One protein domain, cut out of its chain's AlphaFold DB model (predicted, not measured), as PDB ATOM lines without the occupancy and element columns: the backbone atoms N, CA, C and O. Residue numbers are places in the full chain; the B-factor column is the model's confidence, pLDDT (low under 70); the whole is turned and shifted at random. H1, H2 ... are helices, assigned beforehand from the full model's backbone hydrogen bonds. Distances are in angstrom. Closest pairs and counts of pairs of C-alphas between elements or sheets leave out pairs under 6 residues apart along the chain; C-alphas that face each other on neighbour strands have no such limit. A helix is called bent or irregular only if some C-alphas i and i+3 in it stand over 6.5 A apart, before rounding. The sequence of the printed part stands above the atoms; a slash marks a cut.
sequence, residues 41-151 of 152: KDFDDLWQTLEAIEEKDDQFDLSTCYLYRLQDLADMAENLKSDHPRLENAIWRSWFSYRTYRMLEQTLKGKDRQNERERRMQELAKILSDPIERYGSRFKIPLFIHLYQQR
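AT A GLANCE: This is residues 41 to 151 of the 152 residues of an uncharacterized protein of Methylothermaceae bacteria B42 (UniProt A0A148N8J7). Three helical pieces, H2, H3 and the arm H4a of the bent helix H4, make an up-and-down bundle, splayed between H2 and H4a. Past the bend, the arm H4b folds back along H2, and H1 packs on both arms of H4. The printed part has 111 residues with four named helices, H1, H2, H3 and H4 in this order, and no named strand; the class is all helix. It is compact, with a radius of gyration of the C-alphas of 14.1 A, and elongated, with spans of 48 by 31 by 23 A.

HOW THE PARTS SIT: H1, residues 41 to 60, touches with residues 49 to 56 alone the arm H4a, residues 113 to 134; the closest C-alphas are those of Ala 52 and Ile 127, 6.6 A apart, at a shallow tilt of 19 degrees, opposite ways. With residues 46 to 54 alone H1 touches H4b, residues 137 to 149; the closest C-alphas are those of Leu 50 and Pro 142, 4.7 A apart, at a steep tilt of 51 degrees. H2, residues 64 to 79, and H3, residues 87 to 107, form a helical hairpin, at a shallow tilt of 17 degrees; the closest C-alphas are those of Met 76 and Asn 89, 5.0 A apart. H2 touches H4b at a shallow tilt of 18 degrees, opposite ways, with the C-alphas of Ala 74 and Ser 137 closest at 4.8 A. With residues 73 to 78 alone H2 touches H4a, where the C-alphas of Ala 74 and Ile 132 are closest at 5.3 A; the tilt is steep at 44 degrees. H3 and H4a form a second helical hairpin, at a tilt of 36 degrees, only just steep; the closest C-alphas are those of Leu 104 and Arg 117, 6.3 A apart. H1 and H2 are apart, and so are H3 and H4b. In H1 every O i to N i+4 pair is within hydrogen-bond range; the counts are 9 of 12 in H2, 13 of 17 in H3, 16 of 18 in H4a and 6 of 9 in H4b.

IN THESE COORDINATES: H1 starts at C-alpha 41, (1.646, -32.422, -32.194), and is 28.5 A long. H2 is 23.9 A long. H3 is 32.7 A long, has a kink of 26 degrees near residue 94, and is irregular, but only just: C-alphas 90 and 93 are 6.50 A apart. H4, residues 113 to 149, was assigned as one helix by its hydrogen bonds but is bent: C-alphas 134 and 137 are 9.6 A apart, and its arms stand at a steep tilt of 60 degrees. H4a is 30.2 A long, with a kink of 31 degrees near residue 125, and ends at C-alpha 134, (11.824, -39.897, -27.520). H4b is 19.9 A long and ends at C-alpha 149, (-4.916, -35.774, -10.492).

THE WHOLE: The two C-alphas farthest apart are those of Asp 83 and Lys 111, 48.4 A. The printed part has no cut. The links H1 to H2 and H3 to H4 are tight, and the link H2 to H3 is short. The mean pLDDT of the printed part is 93.9, and residue 151 is under 70.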
ATOM      1  N   LYS A  41       1.559 -31.015 -31.794       91.94
ATOM      2  CA  LYS A  41       1.646 -32.422 -32.194       91.94
ATOM      3  C   LYS A  41       2.321 -33.285 -31.123       91.94
ATOM      4  O   LYS A  41       1.823 -34.355 -30.798       91.94
ATOM      5  N   ASP A  42       3.451 -32.833 -30.581       93.12
ATOM      6  CA  ASP A  42       4.121 -33.569 -29.503       93.12
ATOM      7  C   ASP A  42       3.277 -33.566 -28.223       93.12
ATOM      8  O   ASP A  42       3.326 -34.523 -27.458       93.12
ATOM      9  N   PHE A  43       2.502 -32.504 -27.985       93.25
ATOM     10  CA  PHE A  43       1.561 -32.450 -26.874       93.25
ATOM     11  C   PHE A  43       0.468 -33.518 -27.005       93.25
ATOM     12  O   PHE A  43       0.213 -34.216 -26.030       93.25
ATOM     13  N   ASP A  44      -0.109 -33.707 -28.195       94.31
ATOM     14  CA  ASP A  44      -1.103 -34.760 -28.450       94.31
ATOM     15  C   ASP A  44      -0.514 -36.167 -28.235       94.31
ATOM     16  O   ASP A  44      -1.141 -37.022 -27.606       94.31
ATOM     17  N   ASP A  45       0.721 -36.411 -28.689       95.50
ATOM     18  CA  ASP A  45       1.417 -37.683 -28.448       95.50
ATOM     19  C   ASP A  45       1.707 -37.898 -26.941       95.50
ATOM     20  O   ASP A  45       1.608 -39.013 -26.415       95.50
ATOM     21  N   LEU A  46       2.066 -36.833 -26.216       95.94
ATOM     22  CA  LEU A  46       2.273 -36.871 -24.765       95.94
ATOM     23  C   LEU A  46       0.956 -37.062 -24.002       95.94
ATOM     24  O   LEU A  46       0.965 -37.684 -22.943       95.94
ATOM     25  N   TRP A  47      -0.165 -36.583 -24.540       95.56
ATOM     26  CA  TRP A  47      -1.493 -36.820 -23.982       95.56
ATOM     27  C   TRP A  47      -1.904 -38.291 -24.099       95.56
ATOM     28  O   TRP A  47      -2.323 -38.891 -23.118       95.56
ATOM     29  N   GLN A  48      -1.666 -38.928 -25.247       96.69
ATOM     30  CA  GLN A  48      -1.869 -40.381 -25.386       96.69
ATOM     31  C   GLN A  48      -0.977 -41.176 -24.421       96.69
ATOM     32  O   GLN A  48      -1.360 -42.217 -23.893       96.69
ATOM     33  N   THR A  49       0.231 -40.667 -24.165       96.50
ATOM     34  CA  THR A  49       1.137 -41.255 -23.174       96.50
ATOM     35  C   THR A  49       0.582 -41.118 -21.750       96.50
ATOM     36  O   THR A  49       0.728 -42.049 -20.965       96.50
ATOM     37  N   LEU A  50      -0.065 -39.994 -21.413       95.88
ATOM     38  CA  LEU A  50      -0.773 -39.813 -20.138       95.88
ATOM     39  C   LEU A  50      -1.883 -40.855 -19.973       95.88
ATOM     40  O   LEU A  50      -1.888 -41.553 -18.966       95.88
ATOM     41  N   GLU A  51      -2.759 -41.009 -20.966       97.00
ATOM     42  CA  GLU A  51      -3.867 -41.977 -20.918       97.00
ATOM     43  C   GLU A  51      -3.350 -43.411 -20.715       97.00
ATOM     44  O   GLU A  51      -3.878 -44.174 -19.906       97.00
ATOM     45  N   ALA A  52      -2.252 -43.772 -21.386       96.69
ATOM     46  CA  ALA A  52      -1.612 -45.069 -21.193       96.69
ATOM     47  C   ALA A  52      -0.972 -45.226 -19.801       96.69
ATOM     48  O   ALA A  52      -0.938 -46.333 -19.264       96.69
ATOM     49  N   ILE A  53      -0.443 -44.150 -19.207       95.56
ATOM     50  CA  ILE A  53       0.065 -44.168 -17.828       95.56
ATOM     51  C   ILE A  53      -1.084 -44.390 -16.846       95.56
ATOM     52  O   ILE A  53      -0.945 -45.250 -15.982       95.56
ATOM     53  N   GLU A  54      -2.198 -43.672 -16.999       95.06
ATOM     54  CA  GLU A  54      -3.404 -43.832 -16.175       95.06
ATOM     55  C   GLU A  54      -3.914 -45.282 -16.246       95.06
ATOM     56  O   GLU A  54      -4.059 -45.944 -15.218       95.06
ATOM     57  N   GLU A  55      -4.050 -45.836 -17.459       96.19
ATOM     58  CA  GLU A  55      -4.479 -47.225 -17.671       96.19
ATOM     59  C   GLU A  55      -3.543 -48.239 -16.985       96.19
ATOM     60  O   GLU A  55      -3.990 -49.228 -16.393       96.19
ATOM     61  N   LYS A  56      -2.223 -48.029 -17.071       95.00
ATOM     62  CA  LYS A  56      -1.241 -48.943 -16.468       95.00
ATOM     63  C   LYS A  56      -1.097 -48.765 -14.970       95.00
ATOM     64  O   LYS A  56      -0.775 -49.747 -14.302       95.00
ATOM     65  N   ASP A  57      -1.357 -47.579 -14.445       93.31
ATOM     66  CA  ASP A  57      -1.418 -47.362 -13.009       93.31
ATOM     67  C   ASP A  57      -2.584 -48.128 -12.384       93.31
ATOM     68  O   ASP A  57      -2.367 -48.922 -11.468       93.31
ATOM     69  N   ASP A  58      -3.772 -48.039 -12.986       92.75
ATOM     70  CA  ASP A  58      -4.947 -48.808 -12.561       92.75
ATOM     71  C   ASP A  58      -4.701 -50.328 -12.598       92.75
ATOM     72  O   ASP A  58      -5.176 -51.077 -11.741       92.75
ATOM     73  N   GLN A  59      -3.945 -50.812 -13.590       92.25
ATOM     74  CA  GLN A  59      -3.658 -52.242 -13.741       92.25
ATOM     75  C   GLN A  59      -2.544 -52.743 -12.814       92.25
ATOM     76  O   GLN A  59      -2.586 -53.895 -12.359       92.25
ATOM     77  N   PHE A  60      -1.492 -51.946 -12.614       92.94
ATOM     78  CA  PHE A  60      -0.228 -52.411 -12.035       92.94
ATOM     79  C   PHE A  60       0.140 -51.771 -10.699       92.94
ATOM     80  O   PHE A  60       1.126 -52.229 -10.116       92.94
ATOM     81  N   ASP A  61      -0.643 -50.805 -10.212       90.81
ATOM     82  CA  ASP A  61      -0.401 -50.065  -8.969       90.81
ATOM     83  C   ASP A  61       1.008 -49.445  -8.978       90.81
ATOM     84  O   ASP A  61       1.927 -49.847  -8.249       90.81
ATOM     85  N   LEU A  62       1.231 -48.517  -9.916       92.62
ATOM     86  CA  LEU A  62       2.525 -47.872 -10.102       92.62
ATOM     87  C   LEU A  62       2.777 -46.932  -8.926       92.62
ATOM     88  O   LEU A  62       2.270 -45.818  -8.844       92.62
ATOM     89  N   SER A  63       3.652 -47.357  -8.014       90.56
ATOM     90  CA  SER A  63       3.936 -46.554  -6.823       90.56
ATOM     91  C   SER A  63       4.348 -45.112  -7.169       90.56
ATOM     92  O   SER A  63       5.211 -44.870  -8.020       90.56
ATOM     93  N   THR A  64       3.827 -44.134  -6.426       87.56
ATOM     94  CA  THR A  64       4.156 -42.711  -6.616       87.56
ATOM     95  C   THR A  64       5.671 -42.457  -6.568       87.56
ATOM     96  O   THR A  64       6.205 -41.642  -7.318       87.56
ATOM     97  N   CYS A  65       6.400 -43.181  -5.706       89.75
ATOM     98  CA  CYS A  65       7.862 -43.095  -5.621       89.75
ATOM     99  C   CYS A  65       8.544 -43.518  -6.933       89.75
ATOM    100  O   CYS A  65       9.521 -42.890  -7.347       89.75
ATOM    101  N   TYR A  66       8.038 -44.565  -7.588       94.69
ATOM    102  CA  TYR A  66       8.529 -45.009  -8.889       94.69
ATOM    103  C   TYR A  66       8.277 -43.948  -9.966       94.69
ATOM    104  O   TYR A  66       9.218 -43.578 -10.666       94.69
ATOM    105  N   LEU A  67       7.072 -43.374 -10.027       92.69
ATOM    106  CA  LEU A  67       6.736 -42.318 -10.991       92.69
ATOM    107  C   LEU A  67       7.600 -41.058 -10.817       92.69
ATOM    108  O   LEU A  67       8.101 -40.510 -11.798       92.69
ATOM    109  N   TYR A  68       7.868 -40.636  -9.576       88.44
ATOM    110  CA  TYR A  68       8.815 -39.543  -9.314       88.44
ATOM    111  C   TYR A  68      10.223 -39.860  -9.814       88.44
ATOM    112  O   TYR A  68      10.873 -39.019 -10.426       88.44
ATOM    113  N   ARG A  69      10.685 -41.093  -9.605       93.38
ATOM    114  CA  ARG A  69      12.007 -41.549 -10.043       93.38
ATOM    115  C   ARG A  69      12.181 -41.574 -11.561       93.38
ATOM    116  O   ARG A  69      13.327 -41.561 -12.003       93.38
ATOM    117  N   LEU A  70      11.102 -41.638 -12.345       96.31
ATOM    118  CA  LEU A  70      11.167 -41.556 -13.810       96.31
ATOM    119  C   LEU A  70      11.529 -40.149 -14.296       96.31
ATOM    120  O   LEU A  70      12.120 -40.012 -15.364       96.31
ATOM    121  N   GLN A  71      11.241 -39.114 -13.504       92.81
ATOM    122  CA  GLN A  71      11.574 -37.729 -13.846       92.81
ATOM    123  C   GLN A  71      13.090 -37.532 -13.949       92.81
ATOM    124  O   GLN A  71      13.552 -36.877 -14.881       92.81
ATOM    125  N   ASP A  72      13.860 -38.159 -13.056       95.56
ATOM    126  CA  ASP A  72      15.327 -38.131 -13.110       95.56
ATOM    127  C   ASP A  72      15.854 -38.833 -14.370       95.56
ATOM    128  O   ASP A  72      16.807 -38.379 -14.999       95.56
ATOM    129  N   LEU A  73      15.227 -39.952 -14.757       98.19
ATOM    130  CA  LEU A  73      15.620 -40.703 -15.954       98.19
ATOM    131  C   LEU A  73      15.325 -39.905 -17.227       98.19
ATOM    132  O   LEU A  73      16.120 -39.933 -18.162       98.19
ATOM    133  N   ALA A  74      14.220 -39.156 -17.238       97.56
ATOM    134  CA  ALA A  74      13.875 -38.241 -18.316       97.56
ATOM    135  C   ALA A  74      14.927 -37.133 -18.496       97.56
ATOM    136  O   ALA A  74      15.305 -36.842 -19.630       97.56
ATOM    137  N   ASP A  75      15.461 -36.575 -17.404       97.00
ATOM    138  CA  ASP A  75      16.552 -35.590 -17.478       97.00
ATOM    139  C   ASP A  75      17.861 -36.191 -17.984       97.00
ATOM    140  O   ASP A  75      18.589 -35.556 -18.747       97.00
ATOM    141  N   MET A  76      18.161 -37.428 -17.590       98.12
ATOM    142  CA  MET A  76      19.327 -38.143 -18.106       98.12
ATOM    143  C   MET A  76      19.209 -38.394 -19.609       98.12
ATOM    144  O   MET A  76      20.166 -38.147 -20.343       98.12
ATOM    145  N   ALA A  77      18.037 -38.840 -20.068       98.19
ATOM    146  CA  ALA A  77      17.758 -39.044 -21.484       98.19
ATOM    147  C   ALA A  77      17.829 -37.729 -22.279       98.19
ATOM    148  O   ALA A  77      18.364 -37.712 -23.384       98.19
ATOM    149  N   GLU A  78      17.349 -36.617 -21.714       97.19
ATOM    150  CA  GLU A  78      17.469 -35.294 -22.337       97.19
ATOM    151  C   GLU A  78      18.923 -34.833 -22.434       97.19
ATOM    152  O   GLU A  78      19.359 -34.376 -23.486       97.19
ATOM    153  N   ASN A  79      19.715 -35.002 -21.370       97.69
ATOM    154  CA  ASN A  79      21.115 -34.595 -21.397       97.69
ATOM    155  C   ASN A  79      21.912 -35.314 -22.499       97.69
ATOM    156  O   ASN A  79      22.786 -34.698 -23.110       97.69
ATOM    157  N   LEU A  80      21.594 -36.577 -22.794       97.62
ATOM    158  CA  LEU A  80      22.231 -37.320 -23.886       97.62
ATOM    159  C   LEU A  80      21.940 -36.736 -25.278       97.62
ATOM    160  O   LEU A  80      22.692 -37.019 -26.206       97.62
ATOM    161  N   LYS A  81      20.885 -35.925 -25.424       95.00
ATOM    162  CA  LYS A  81      20.514 -35.237 -26.673       95.00
ATOM    163  C   LYS A  81      21.090 -33.823 -26.783       95.00
ATOM    164  O   LYS A  81      20.905 -33.185 -27.813       95.00
ATOM    165  N   SER A  82      21.735 -33.323 -25.730       93.94
ATOM    166  CA  SER A  82      22.328 -31.981 -25.718       93.94
ATOM    167  C   SER A  82      23.644 -31.923 -26.499       93.94
ATOM    168  O   SER A  82      24.279 -32.950 -26.729       93.94
ATOM    169  N   ASP A  83      24.104 -30.712 -26.826       94.62
ATOM    170  CA  ASP A  83      25.390 -30.479 -27.509       94.62
ATOM    171  C   ASP A  83      26.608 -30.971 -26.700       94.62
ATOM    172  O   ASP A  83      27.690 -31.213 -27.244       94.62
ATOM    173  N   HIS A  84      26.441 -31.134 -25.382       94.75
ATOM    174  CA  HIS A  84      27.474 -31.588 -24.450       94.75
ATOM    175  C   HIS A  84      26.968 -32.762 -23.597       94.75
ATOM    176  O   HIS A  84      26.723 -32.609 -22.390       94.75
ATOM    177  N   PRO A  85      26.799 -33.952 -24.201       95.50
ATOM    178  CA  PRO A  85      26.205 -35.089 -23.519       95.50
ATOM    179  C   PRO A  85      27.164 -35.679 -22.481       95.50
ATOM    180  O   PRO A  85      28.346 -35.911 -22.747       95.50
ATOM    181  N   ARG A  86      26.644 -35.997 -21.292       97.06
ATOM    182  CA  ARG A  86      27.364 -36.797 -20.294       97.06
ATOM    183  C   ARG A  86      27.068 -38.263 -20.559       97.06
ATOM    184  O   ARG A  86      25.987 -38.738 -20.233       97.06
ATOM    185  N   LEU A  87      28.025 -38.992 -21.128       96.19
ATOM    186  CA  LEU A  87      27.832 -40.400 -21.511       96.19
ATOM    187  C   LEU A  87      27.421 -41.300 -20.334       96.19
ATOM    188  O   LEU A  87      26.693 -42.270 -20.525       96.19
ATOM    189  N   GLU A  88      27.819 -40.944 -19.112       96.94
ATOM    190  CA  GLU A  88      27.390 -41.594 -17.866       96.94
ATOM    191  C   GLU A  88      25.863 -41.649 -17.724       96.94
ATOM    192  O   GLU A  88      25.329 -42.618 -17.185       96.94
ATOM    193  N   ASN A  89      25.141 -40.666 -18.274       97.81
ATOM    194  CA  ASN A  89      23.684 -40.634 -18.241       97.81
ATOM    195  C   ASN A  89      23.046 -41.764 -19.053       97.81
ATOM    196  O   ASN A  89      21.896 -42.092 -18.785       97.81
ATOM    197  N   ALA A  90      23.767 -42.442 -19.957       97.25
ATOM    198  CA  ALA A  90      23.266 -43.635 -20.657       97.25
ATOM    199  C   ALA A  90      22.844 -44.761 -19.695       97.25
ATOM    200  O   ALA A  90      22.036 -45.621 -20.054       97.25
ATOM    201  N   ILE A  91      23.320 -44.721 -18.444       98.12
ATOM    202  CA  ILE A  91      22.902 -45.636 -17.381       98.12
ATOM    203  C   ILE A  91      21.402 -45.557 -17.059       98.12
ATOM    204  O   ILE A  91      20.865 -46.486 -16.449       98.12
ATOM    205  N   TRP A  92      20.705 -44.497 -17.490       98.38
ATOM    206  CA  TRP A  92      19.279 -44.308 -17.233       98.38
ATOM    207  C   TRP A  92      18.441 -45.514 -17.685       98.38
ATOM    208  O   TRP A  92      17.510 -45.898 -16.978       98.38
ATOM    209  N   ARG A  93      18.814 -46.180 -18.790       97.88
ATOM    210  CA  ARG A  93      18.134 -47.388 -19.302       97.88
ATOM    211  C   ARG A  93      18.244 -48.561 -18.332       97.88
ATOM    212  O   ARG A  93      17.262 -49.241 -18.039       97.88
ATOM    213  N   SER A  94      19.438 -48.777 -17.787       98.00
ATOM    214  CA  SER A  94      19.683 -49.814 -16.780       98.00
ATOM    215  C   SER A  94      18.935 -49.506 -15.483       98.00
ATOM    216  O   SER A  94      18.352 -50.402 -14.872       98.00
ATOM    217  N   TRP A  95      18.904 -48.236 -15.072       98.25
ATOM    218  CA  TRP A  95      18.141 -47.807 -13.902       98.25
ATOM    219  C   TRP A  95      16.637 -47.941 -14.098       98.25
ATOM    220  O   TRP A  95      15.968 -48.359 -13.154       98.25
ATOM    221  N   PHE A  96      16.112 -47.642 -15.289       98.38
ATOM    222  CA  PHE A  96      14.722 -47.910 -15.640       98.38
ATOM    223  C   PHE A  96      14.418 -49.394 -15.433       98.38
ATOM    224  O   PHE A  96      13.607 -49.735 -14.575       98.38
ATOM    225  N   SER A  97      15.143 -50.276 -16.126       97.88
ATOM    226  CA  SER A  97      14.930 -51.724 -16.056       97.88
ATOM    227  C   SER A  97      14.972 -52.251 -14.622       97.88
ATOM    228  O   SER A  97      14.076 -52.979 -14.200       97.88
ATOM    229  N   TYR A  98      15.973 -51.843 -13.840       97.62
ATOM    230  CA  TYR A  98      16.110 -52.272 -12.450       97.62
ATOM    231  C   TYR A  98      14.977 -51.759 -11.549       97.62
ATOM    232  O   TYR A  98      14.423 -52.519 -10.753       97.62
ATOM    233  N   ARG A  99      14.614 -50.474 -11.658       96.62
ATOM    234  CA  ARG A  99      13.558 -49.866 -10.832       96.62
ATOM    235  C   ARG A  99      12.193 -50.473 -11.155       96.62
ATOM    236  O   ARG A  99      11.462 -50.801 -10.224       96.62
ATOM    237  N   THR A 100      11.892 -50.677 -12.437       97.31
ATOM    238  CA  THR A 100      10.649 -51.314 -12.895       97.31
ATOM    239  C   THR A 100      10.580 -52.765 -12.427       97.31
ATOM    240  O   THR A 100       9.577 -53.170 -11.843       97.31
ATOM    241  N   TYR A 101      11.672 -53.525 -12.578       96.06
ATOM    242  CA  TYR A 101      11.753 -54.899 -12.081       96.06
ATOM    243  C   TYR A 101      11.454 -54.966 -10.580       96.06
ATOM    244  O   TYR A 101      10.609 -55.750 -10.153       96.06
ATOM    245  N   ARG A 102      12.120 -54.120  -9.783       94.44
ATOM    246  CA  ARG A 102      11.964 -54.097  -8.323       94.44
ATOM    247  C   ARG A 102      10.540 -53.730  -7.911       94.44
ATOM    248  O   ARG A 102      10.015 -54.332  -6.982       94.44
ATOM    249  N   MET A 103       9.930 -52.753  -8.579       94.81
ATOM    250  CA  MET A 103       8.545 -52.359  -8.313       94.81
ATOM    251  C   MET A 103       7.590 -53.533  -8.571       94.81
ATOM    252  O   MET A 103       6.795 -53.878  -7.702       94.81
ATOM    253  N   LEU A 104       7.721 -54.207  -9.718       94.56
ATOM    254  CA  LEU A 104       6.891 -55.369 -10.055       94.56
ATOM    255  C   LEU A 104       7.131 -56.561  -9.122       94.56
ATOM    256  O   LEU A 104       6.203 -57.292  -8.798       94.56
ATOM    257  N   GLU A 105       8.367 -56.774  -8.673       92.38
ATOM    258  CA  GLU A 105       8.693 -57.826  -7.704       92.38
ATOM    259  C   GLU A 105       7.998 -57.613  -6.352       92.38
ATOM    260  O   GLU A 105       7.665 -58.586  -5.676       92.38
ATOM    261  N   GLN A 106       7.741 -56.359  -5.973       89.31
ATOM    262  CA  GLN A 106       7.031 -56.018  -4.739       89.31
ATOM    263  C   GLN A 106       5.510 -56.186  -4.861       89.31
ATOM    264  O   GLN A 106       4.859 -56.513  -3.866       89.31
ATOM    265  N   THR A 107       4.940 -55.984  -6.053       86.38
ATOM    266  CA  THR A 107       3.484 -56.032  -6.269       86.38
ATOM    267  C   THR A 107       2.981 -57.411  -6.700       86.38
ATOM    268  O   THR A 107       1.889 -57.824  -6.302       86.38
ATOM    269  N   LEU A 108       3.770 -58.170  -7.464       90.31
ATOM    270  CA  LEU A 108       3.356 -59.465  -8.008       90.31
ATOM    271  C   LEU A 108       3.387 -60.594  -6.970       90.31
ATOM    272  O   LEU A 108       4.352 -60.785  -6.230       90.31
ATOM    273  N   LYS A 109       2.332 -61.417  -6.971       84.88
ATOM    274  CA  LYS A 109       2.168 -62.587  -6.092       84.88
ATOM    275  C   LYS A 109       1.709 -63.801  -6.901       84.88
ATOM    276  O   LYS A 109       1.116 -63.663  -7.965       84.88
ATOM    277  N   GLY A 110       1.939 -65.000  -6.370       86.69
ATOM    278  CA  GLY A 110       1.444 -66.249  -6.957       86.69
ATOM    279  C   GLY A 110       2.462 -67.010  -7.810       86.69
ATOM    280  O   GLY A 110       3.636 -66.650  -7.902       86.69
ATOM    281  N   LYS A 111       2.003 -68.130  -8.383       78.38
ATOM    282  CA  LYS A 111       2.858 -69.131  -9.044       78.38
ATOM    283  C   LYS A 111       3.371 -68.692 -10.424       78.38
ATOM    284  O   LYS A 111       4.458 -69.110 -10.796       78.38
ATOM    285  N   ASP A 112       2.649 -67.814 -11.124       88.44
ATOM    286  CA  ASP A 112       2.995 -67.335 -12.477       88.44
ATOM    287  C   ASP A 112       3.726 -65.975 -12.487       88.44
ATOM    288  O   ASP A 112       3.782 -65.256 -13.482       88.44
ATOM    289  N   ARG A 113       4.311 -65.594 -11.343       90.38
ATOM    290  CA  ARG A 113       4.921 -64.268 -11.141       90.38
ATOM    291  C   ARG A 113       6.019 -63.921 -12.151       90.38
ATOM    292  O   ARG A 113       6.234 -62.747 -12.423       90.38
ATOM    293  N   GLN A 114       6.744 -64.919 -12.658       90.62
ATOM    294  CA  GLN A 114       7.866 -64.704 -13.571       90.62
ATOM    295  C   GLN A 114       7.369 -64.221 -14.934       90.62
ATOM    296  O   GLN A 114       7.793 -63.160 -15.388       90.62
ATOM    297  N   ASN A 115       6.446 -64.972 -15.540       93.44
ATOM    298  CA  ASN A 115       5.902 -64.670 -16.861       93.44
ATOM    299  C   ASN A 115       5.125 -63.352 -16.835       93.44
ATOM    300  O   ASN A 115       5.310 -62.499 -17.701       93.44
ATOM    301  N   GLU A 116       4.320 -63.137 -15.789       94.19
ATOM    302  CA  GLU A 116       3.572 -61.891 -15.633       94.19
ATOM    303  C   GLU A 116       4.504 -60.685 -15.466       94.19
ATOM    304  O   GLU A 116       4.267 -59.627 -16.046       94.19
ATOM    305  N   ARG A 117       5.613 -60.833 -14.731       95.19
ATOM    306  CA  ARG A 117       6.603 -59.758 -14.611       95.19
ATOM    307  C   ARG A 117       7.256 -59.442 -15.948       95.19
ATOM    308  O   ARG A 117       7.414 -58.271 -16.266       95.19
ATOM    309  N   GLU A 118       7.651 -60.454 -16.713       95.25
ATOM    310  CA  GLU A 118       8.258 -60.257 -18.034       95.25
ATOM    311  C   GLU A 118       7.298 -59.541 -18.990       95.25
ATOM    312  O   GLU A 118       7.695 -58.570 -19.635       95.25
ATOM    313  N   ARG A 119       6.018 -59.935 -18.998       95.94
ATOM    314  CA  ARG A 119       4.964 -59.256 -19.763       95.94
ATOM    315  C   ARG A 119       4.817 -57.790 -19.348       95.94
ATOM    316  O   ARG A 119       4.914 -56.898 -20.189       95.94
ATOM    317  N   ARG A 120       4.654 -57.522 -18.047       96.31
ATOM    318  CA  ARG A 120       4.509 -56.153 -17.518       96.31
ATOM    319  C   ARG A 120       5.744 -55.294 -17.765       96.31
ATOM    320  O   ARG A 120       5.607 -54.119 -18.077       96.31
ATOM    321  N   MET A 121       6.946 -55.867 -17.673       96.56
ATOM    322  CA  MET A 121       8.195 -55.179 -18.013       96.56
ATOM    323  C   MET A 121       8.200 -54.712 -19.471       96.56
ATOM    324  O   MET A 121       8.578 -53.575 -19.738       96.56
ATOM    325  N   GLN A 122       7.776 -55.567 -20.407       96.75
ATOM    326  CA  GLN A 122       7.707 -55.213 -21.827       96.75
ATOM    327  C   GLN A 122       6.655 -54.135 -22.101       96.75
ATOM    328  O   GLN A 122       6.913 -53.214 -22.875       96.75
ATOM    329  N   GLU A 123       5.489 -54.220 -21.462       96.81
ATOM    330  CA  GLU A 123       4.448 -53.193 -21.577       96.81
ATOM    331  C   GLU A 123       4.925 -51.847 -21.026       96.81
ATOM    332  O   GLU A 123       4.851 -50.835 -21.718       96.81
ATOM    333  N   LEU A 124       5.503 -51.836 -19.824       97.06
ATOM    334  CA  LEU A 124       6.010 -50.614 -19.204       97.06
ATOM    335  C   LEU A 124       7.204 -50.027 -19.962       97.06
ATOM    336  O   LEU A 124       7.350 -48.810 -20.003       97.06
ATOM    337  N   ALA A 125       8.039 -50.847 -20.605       96.62
ATOM    338  CA  ALA A 125       9.090 -50.336 -21.481       96.62
ATOM    339  C   ALA A 125       8.501 -49.515 -22.643       96.62
ATOM    340  O   ALA A 125       8.947 -48.394 -22.871       96.62
ATOM    341  N   LYS A 126       7.445 -50.014 -23.299       96.38
ATOM    342  CA  LYS A 126       6.777 -49.298 -24.397       96.38
ATOM    343  C   LYS A 126       6.096 -48.009 -23.943       96.38
ATOM    344  O   LYS A 126       6.140 -47.018 -24.657       96.38
ATOM    345  N   ILE A 127       5.462 -48.021 -22.771       96.62
ATOM    346  CA  ILE A 127       4.685 -46.870 -22.280       96.62
ATOM    347  C   ILE A 127       5.560 -45.815 -21.594       96.62
ATOM    348  O   ILE A 127       5.237 -44.633 -21.625       96.62
ATOM    349  N   LEU A 128       6.672 -46.213 -20.975       97.19
ATOM    350  CA  LEU A 128       7.491 -45.308 -20.166       97.19
ATOM    351  C   LEU A 128       8.881 -45.097 -20.765       97.19
ATOM    352  O   LEU A 128       9.303 -43.959 -20.948       97.19
ATOM    353  N   SER A 129       9.605 -46.172 -21.086       97.38
ATOM    354  CA  SER A 129      10.986 -46.056 -21.573       97.38
ATOM    355  C   SER A 129      11.057 -45.467 -22.979       97.38
ATOM    356  O   SER A 129      11.920 -44.624 -23.225       97.38
ATOM    357  N   ASP A 130      10.186 -45.884 -23.899       97.25
ATOM    358  CA  ASP A 130      10.217 -45.377 -25.276       97.25
ATOM    359  C   ASP A 130       9.853 -43.879 -25.335       97.25
ATOM    360  O   ASP A 130      10.591 -43.114 -25.967       97.25
ATOM    361  N   PRO A 131       8.818 -43.390 -24.617       97.19
ATOM    362  CA  PRO A 131       8.560 -41.956 -24.513       97.19
ATOM    363  C   PRO A 131       9.658 -41.175 -23.788       97.19
ATOM    364  O   PRO A 131       9.955 -40.061 -24.212       97.19
ATOM    365  N   ILE A 132      10.310 -41.731 -22.757       98.00
ATOM    366  CA  ILE A 132      11.496 -41.104 -22.139       98.00
ATOM    367  C   ILE A 132      12.604 -40.926 -23.180       98.00
ATOM    368  O   ILE A 132      13.144 -39.828 -23.330       98.00
ATOM    369  N   GLU A 133      12.913 -41.972 -23.946       97.69
ATOM    370  CA  GLU A 133      13.940 -41.898 -24.984       97.69
ATOM    371  C   GLU A 133      13.558 -40.901 -26.078       97.69
ATOM    372  O   GLU A 133      14.412 -40.155 -26.546       97.69
ATOM    373  N   ARG A 134      12.283 -40.820 -26.471       96.50
ATOM    374  CA  ARG A 134      11.824 -39.897 -27.520       96.50
ATOM    375  C   ARG A 134      11.775 -38.447 -27.042       96.50
ATOM    376  O   ARG A 134      12.357 -37.568 -27.678       96.50
ATOM    377  N   TYR A 135      11.159 -38.188 -25.895       96.25
ATOM    378  CA  TYR A 135      10.815 -36.839 -25.437       96.25
ATOM    379  C   TYR A 135      11.763 -36.259 -24.383       96.25
ATOM    380  O   TYR A 135      11.761 -35.044 -24.188       96.25
ATOM    381  N   GLY A 136      12.599 -37.079 -23.737       96.50
ATOM    382  CA  GLY A 136      13.484 -36.623 -22.660       96.50
ATOM    383  C   GLY A 136      12.689 -35.921 -21.559       96.50
ATOM    384  O   GLY A 136      11.620 -36.396 -21.173       96.50
ATOM    385  N   SER A 137      13.142 -34.754 -21.098       95.69
ATOM    386  CA  SER A 137      12.505 -34.013 -19.996       95.69
ATOM    387  C   SER A 137      11.054 -33.613 -20.292       95.69
ATOM    388  O   SER A 137      10.276 -33.437 -19.354       95.69
ATOM    389  N   ARG A 138      10.634 -33.551 -21.564       95.88
ATOM    390  CA  ARG A 138       9.236 -33.273 -21.950       95.88
ATOM    391  C   ARG A 138       8.274 -34.390 -21.530       95.88
ATOM    392  O   ARG A 138       7.115 -34.105 -21.242       95.88
ATOM    393  N   PHE A 139       8.757 -35.628 -21.368       96.69
ATOM    394  CA  PHE A 139       7.987 -36.741 -20.792       96.69
ATOM    395  C   PHE A 139       7.504 -36.458 -19.357       96.69
ATOM    396  O   PHE A 139       6.581 -37.097 -18.857       96.69
ATOM    397  N   LYS A 140       8.070 -35.463 -18.671       94.50
ATOM    398  CA  LYS A 140       7.574 -35.049 -17.357       94.50
ATOM    399  C   LYS A 140       6.169 -34.450 -17.405       94.50
ATOM    400  O   LYS A 140       5.506 -34.463 -16.373       94.50
ATOM    401  N   ILE A 141       5.711 -33.941 -18.555       93.50
ATOM    402  CA  ILE A 141       4.356 -33.388 -18.709       93.50
ATOM    403  C   ILE A 141       3.293 -34.423 -18.296       93.50
ATOM    404  O   ILE A 141       2.589 -34.144 -17.321       93.50
ATOM    405  N   PRO A 142       3.192 -35.608 -18.935       95.19
ATOM    406  CA  PRO A 142       2.197 -36.605 -18.547       95.19
ATOM    407  C   PRO A 142       2.393 -37.102 -17.107       95.19
ATOM    408  O   PRO A 142       1.423 -37.185 -16.360       95.19
ATOM    409  N   LEU A 143       3.636 -37.317 -16.649       92.75
ATOM    410  CA  LEU A 143       3.891 -37.715 -15.255       92.75
ATOM    411  C   LEU A 143       3.349 -36.699 -14.244       92.75
ATOM    412  O   LEU A 143       2.789 -37.082 -13.218       92.75
ATOM    413  N   PHE A 144       3.547 -35.403 -14.493       89.38
ATOM    414  CA  PHE A 144       3.049 -34.374 -13.592       89.38
ATOM    415  C   PHE A 144       1.530 -34.302 -13.610       89.38
ATOM    416  O   PHE A 144       0.960 -34.218 -12.527       89.38
ATOM    417  N   ILE A 145       0.885 -34.356 -14.779       90.12
ATOM    418  CA  ILE A 145      -0.584 -34.333 -14.871       90.12
ATOM    419  C   ILE A 145      -1.183 -35.475 -14.038       90.12
ATOM    420  O   ILE A 145      -1.954 -35.188 -13.120       90.12
ATOM    421  N   HIS A 146      -0.706 -36.708 -14.246       90.88
ATOM    422  CA  HIS A 146      -1.130 -37.894 -13.490       90.88
ATOM    423  C   HIS A 146      -0.966 -37.712 -11.975       90.88
ATOM    424  O   HIS A 146      -1.910 -37.817 -11.192       90.88
ATOM    425  N   LEU A 147       0.240 -37.328 -11.539       86.38
ATOM    426  CA  LEU A 147       0.547 -37.111 -10.120       86.38
ATOM    427  C   LEU A 147      -0.248 -35.952  -9.493       86.38
ATOM    428  O   LEU A 147      -0.387 -35.904  -8.269       86.38
ATOM    429  N   TYR A 148      -0.715 -34.985 -10.289       81.56
ATOM    430  CA  TYR A 148      -1.597 -33.916  -9.821       81.56
ATOM    431  C   TYR A 148      -3.041 -34.404  -9.659       81.56
ATOM    432  O   TYR A 148      -3.660 -34.063  -8.652       81.56
ATOM    433  N   GLN A 149      -3.559 -35.216 -10.585       81.38
ATOM    434  CA  GLN A 149      -4.916 -35.774 -10.492       81.38
ATOM    435  C   GLN A 149      -5.068 -36.688  -9.265       81.38
ATOM    436  O   GLN A 149      -6.066 -36.589  -8.558       81.38
ATOM    437  N   GLN A 150      -4.044 -37.478  -8.925       75.88
ATOM    438  CA  GLN A 150      -4.058 -38.371  -7.752       75.88
ATOM    439  C   GLN A 150      -3.994 -37.669  -6.383       75.88
ATOM    440  O   GLN A 150      -4.112 -38.316  -5.346       75.88
ATOM    441  N   ARG A 151      -3.747 -36.354  -6.347       64.44
ATOM    442  CA  ARG A 151      -3.643 -35.565  -5.104       64.44
ATOM    443  C   ARG A 151      -4.945 -34.865  -4.705       64.44
ATOM    444  O   ARG A 151      -4.906 -34.051  -3.779       64.44
TER     445      ARG A 151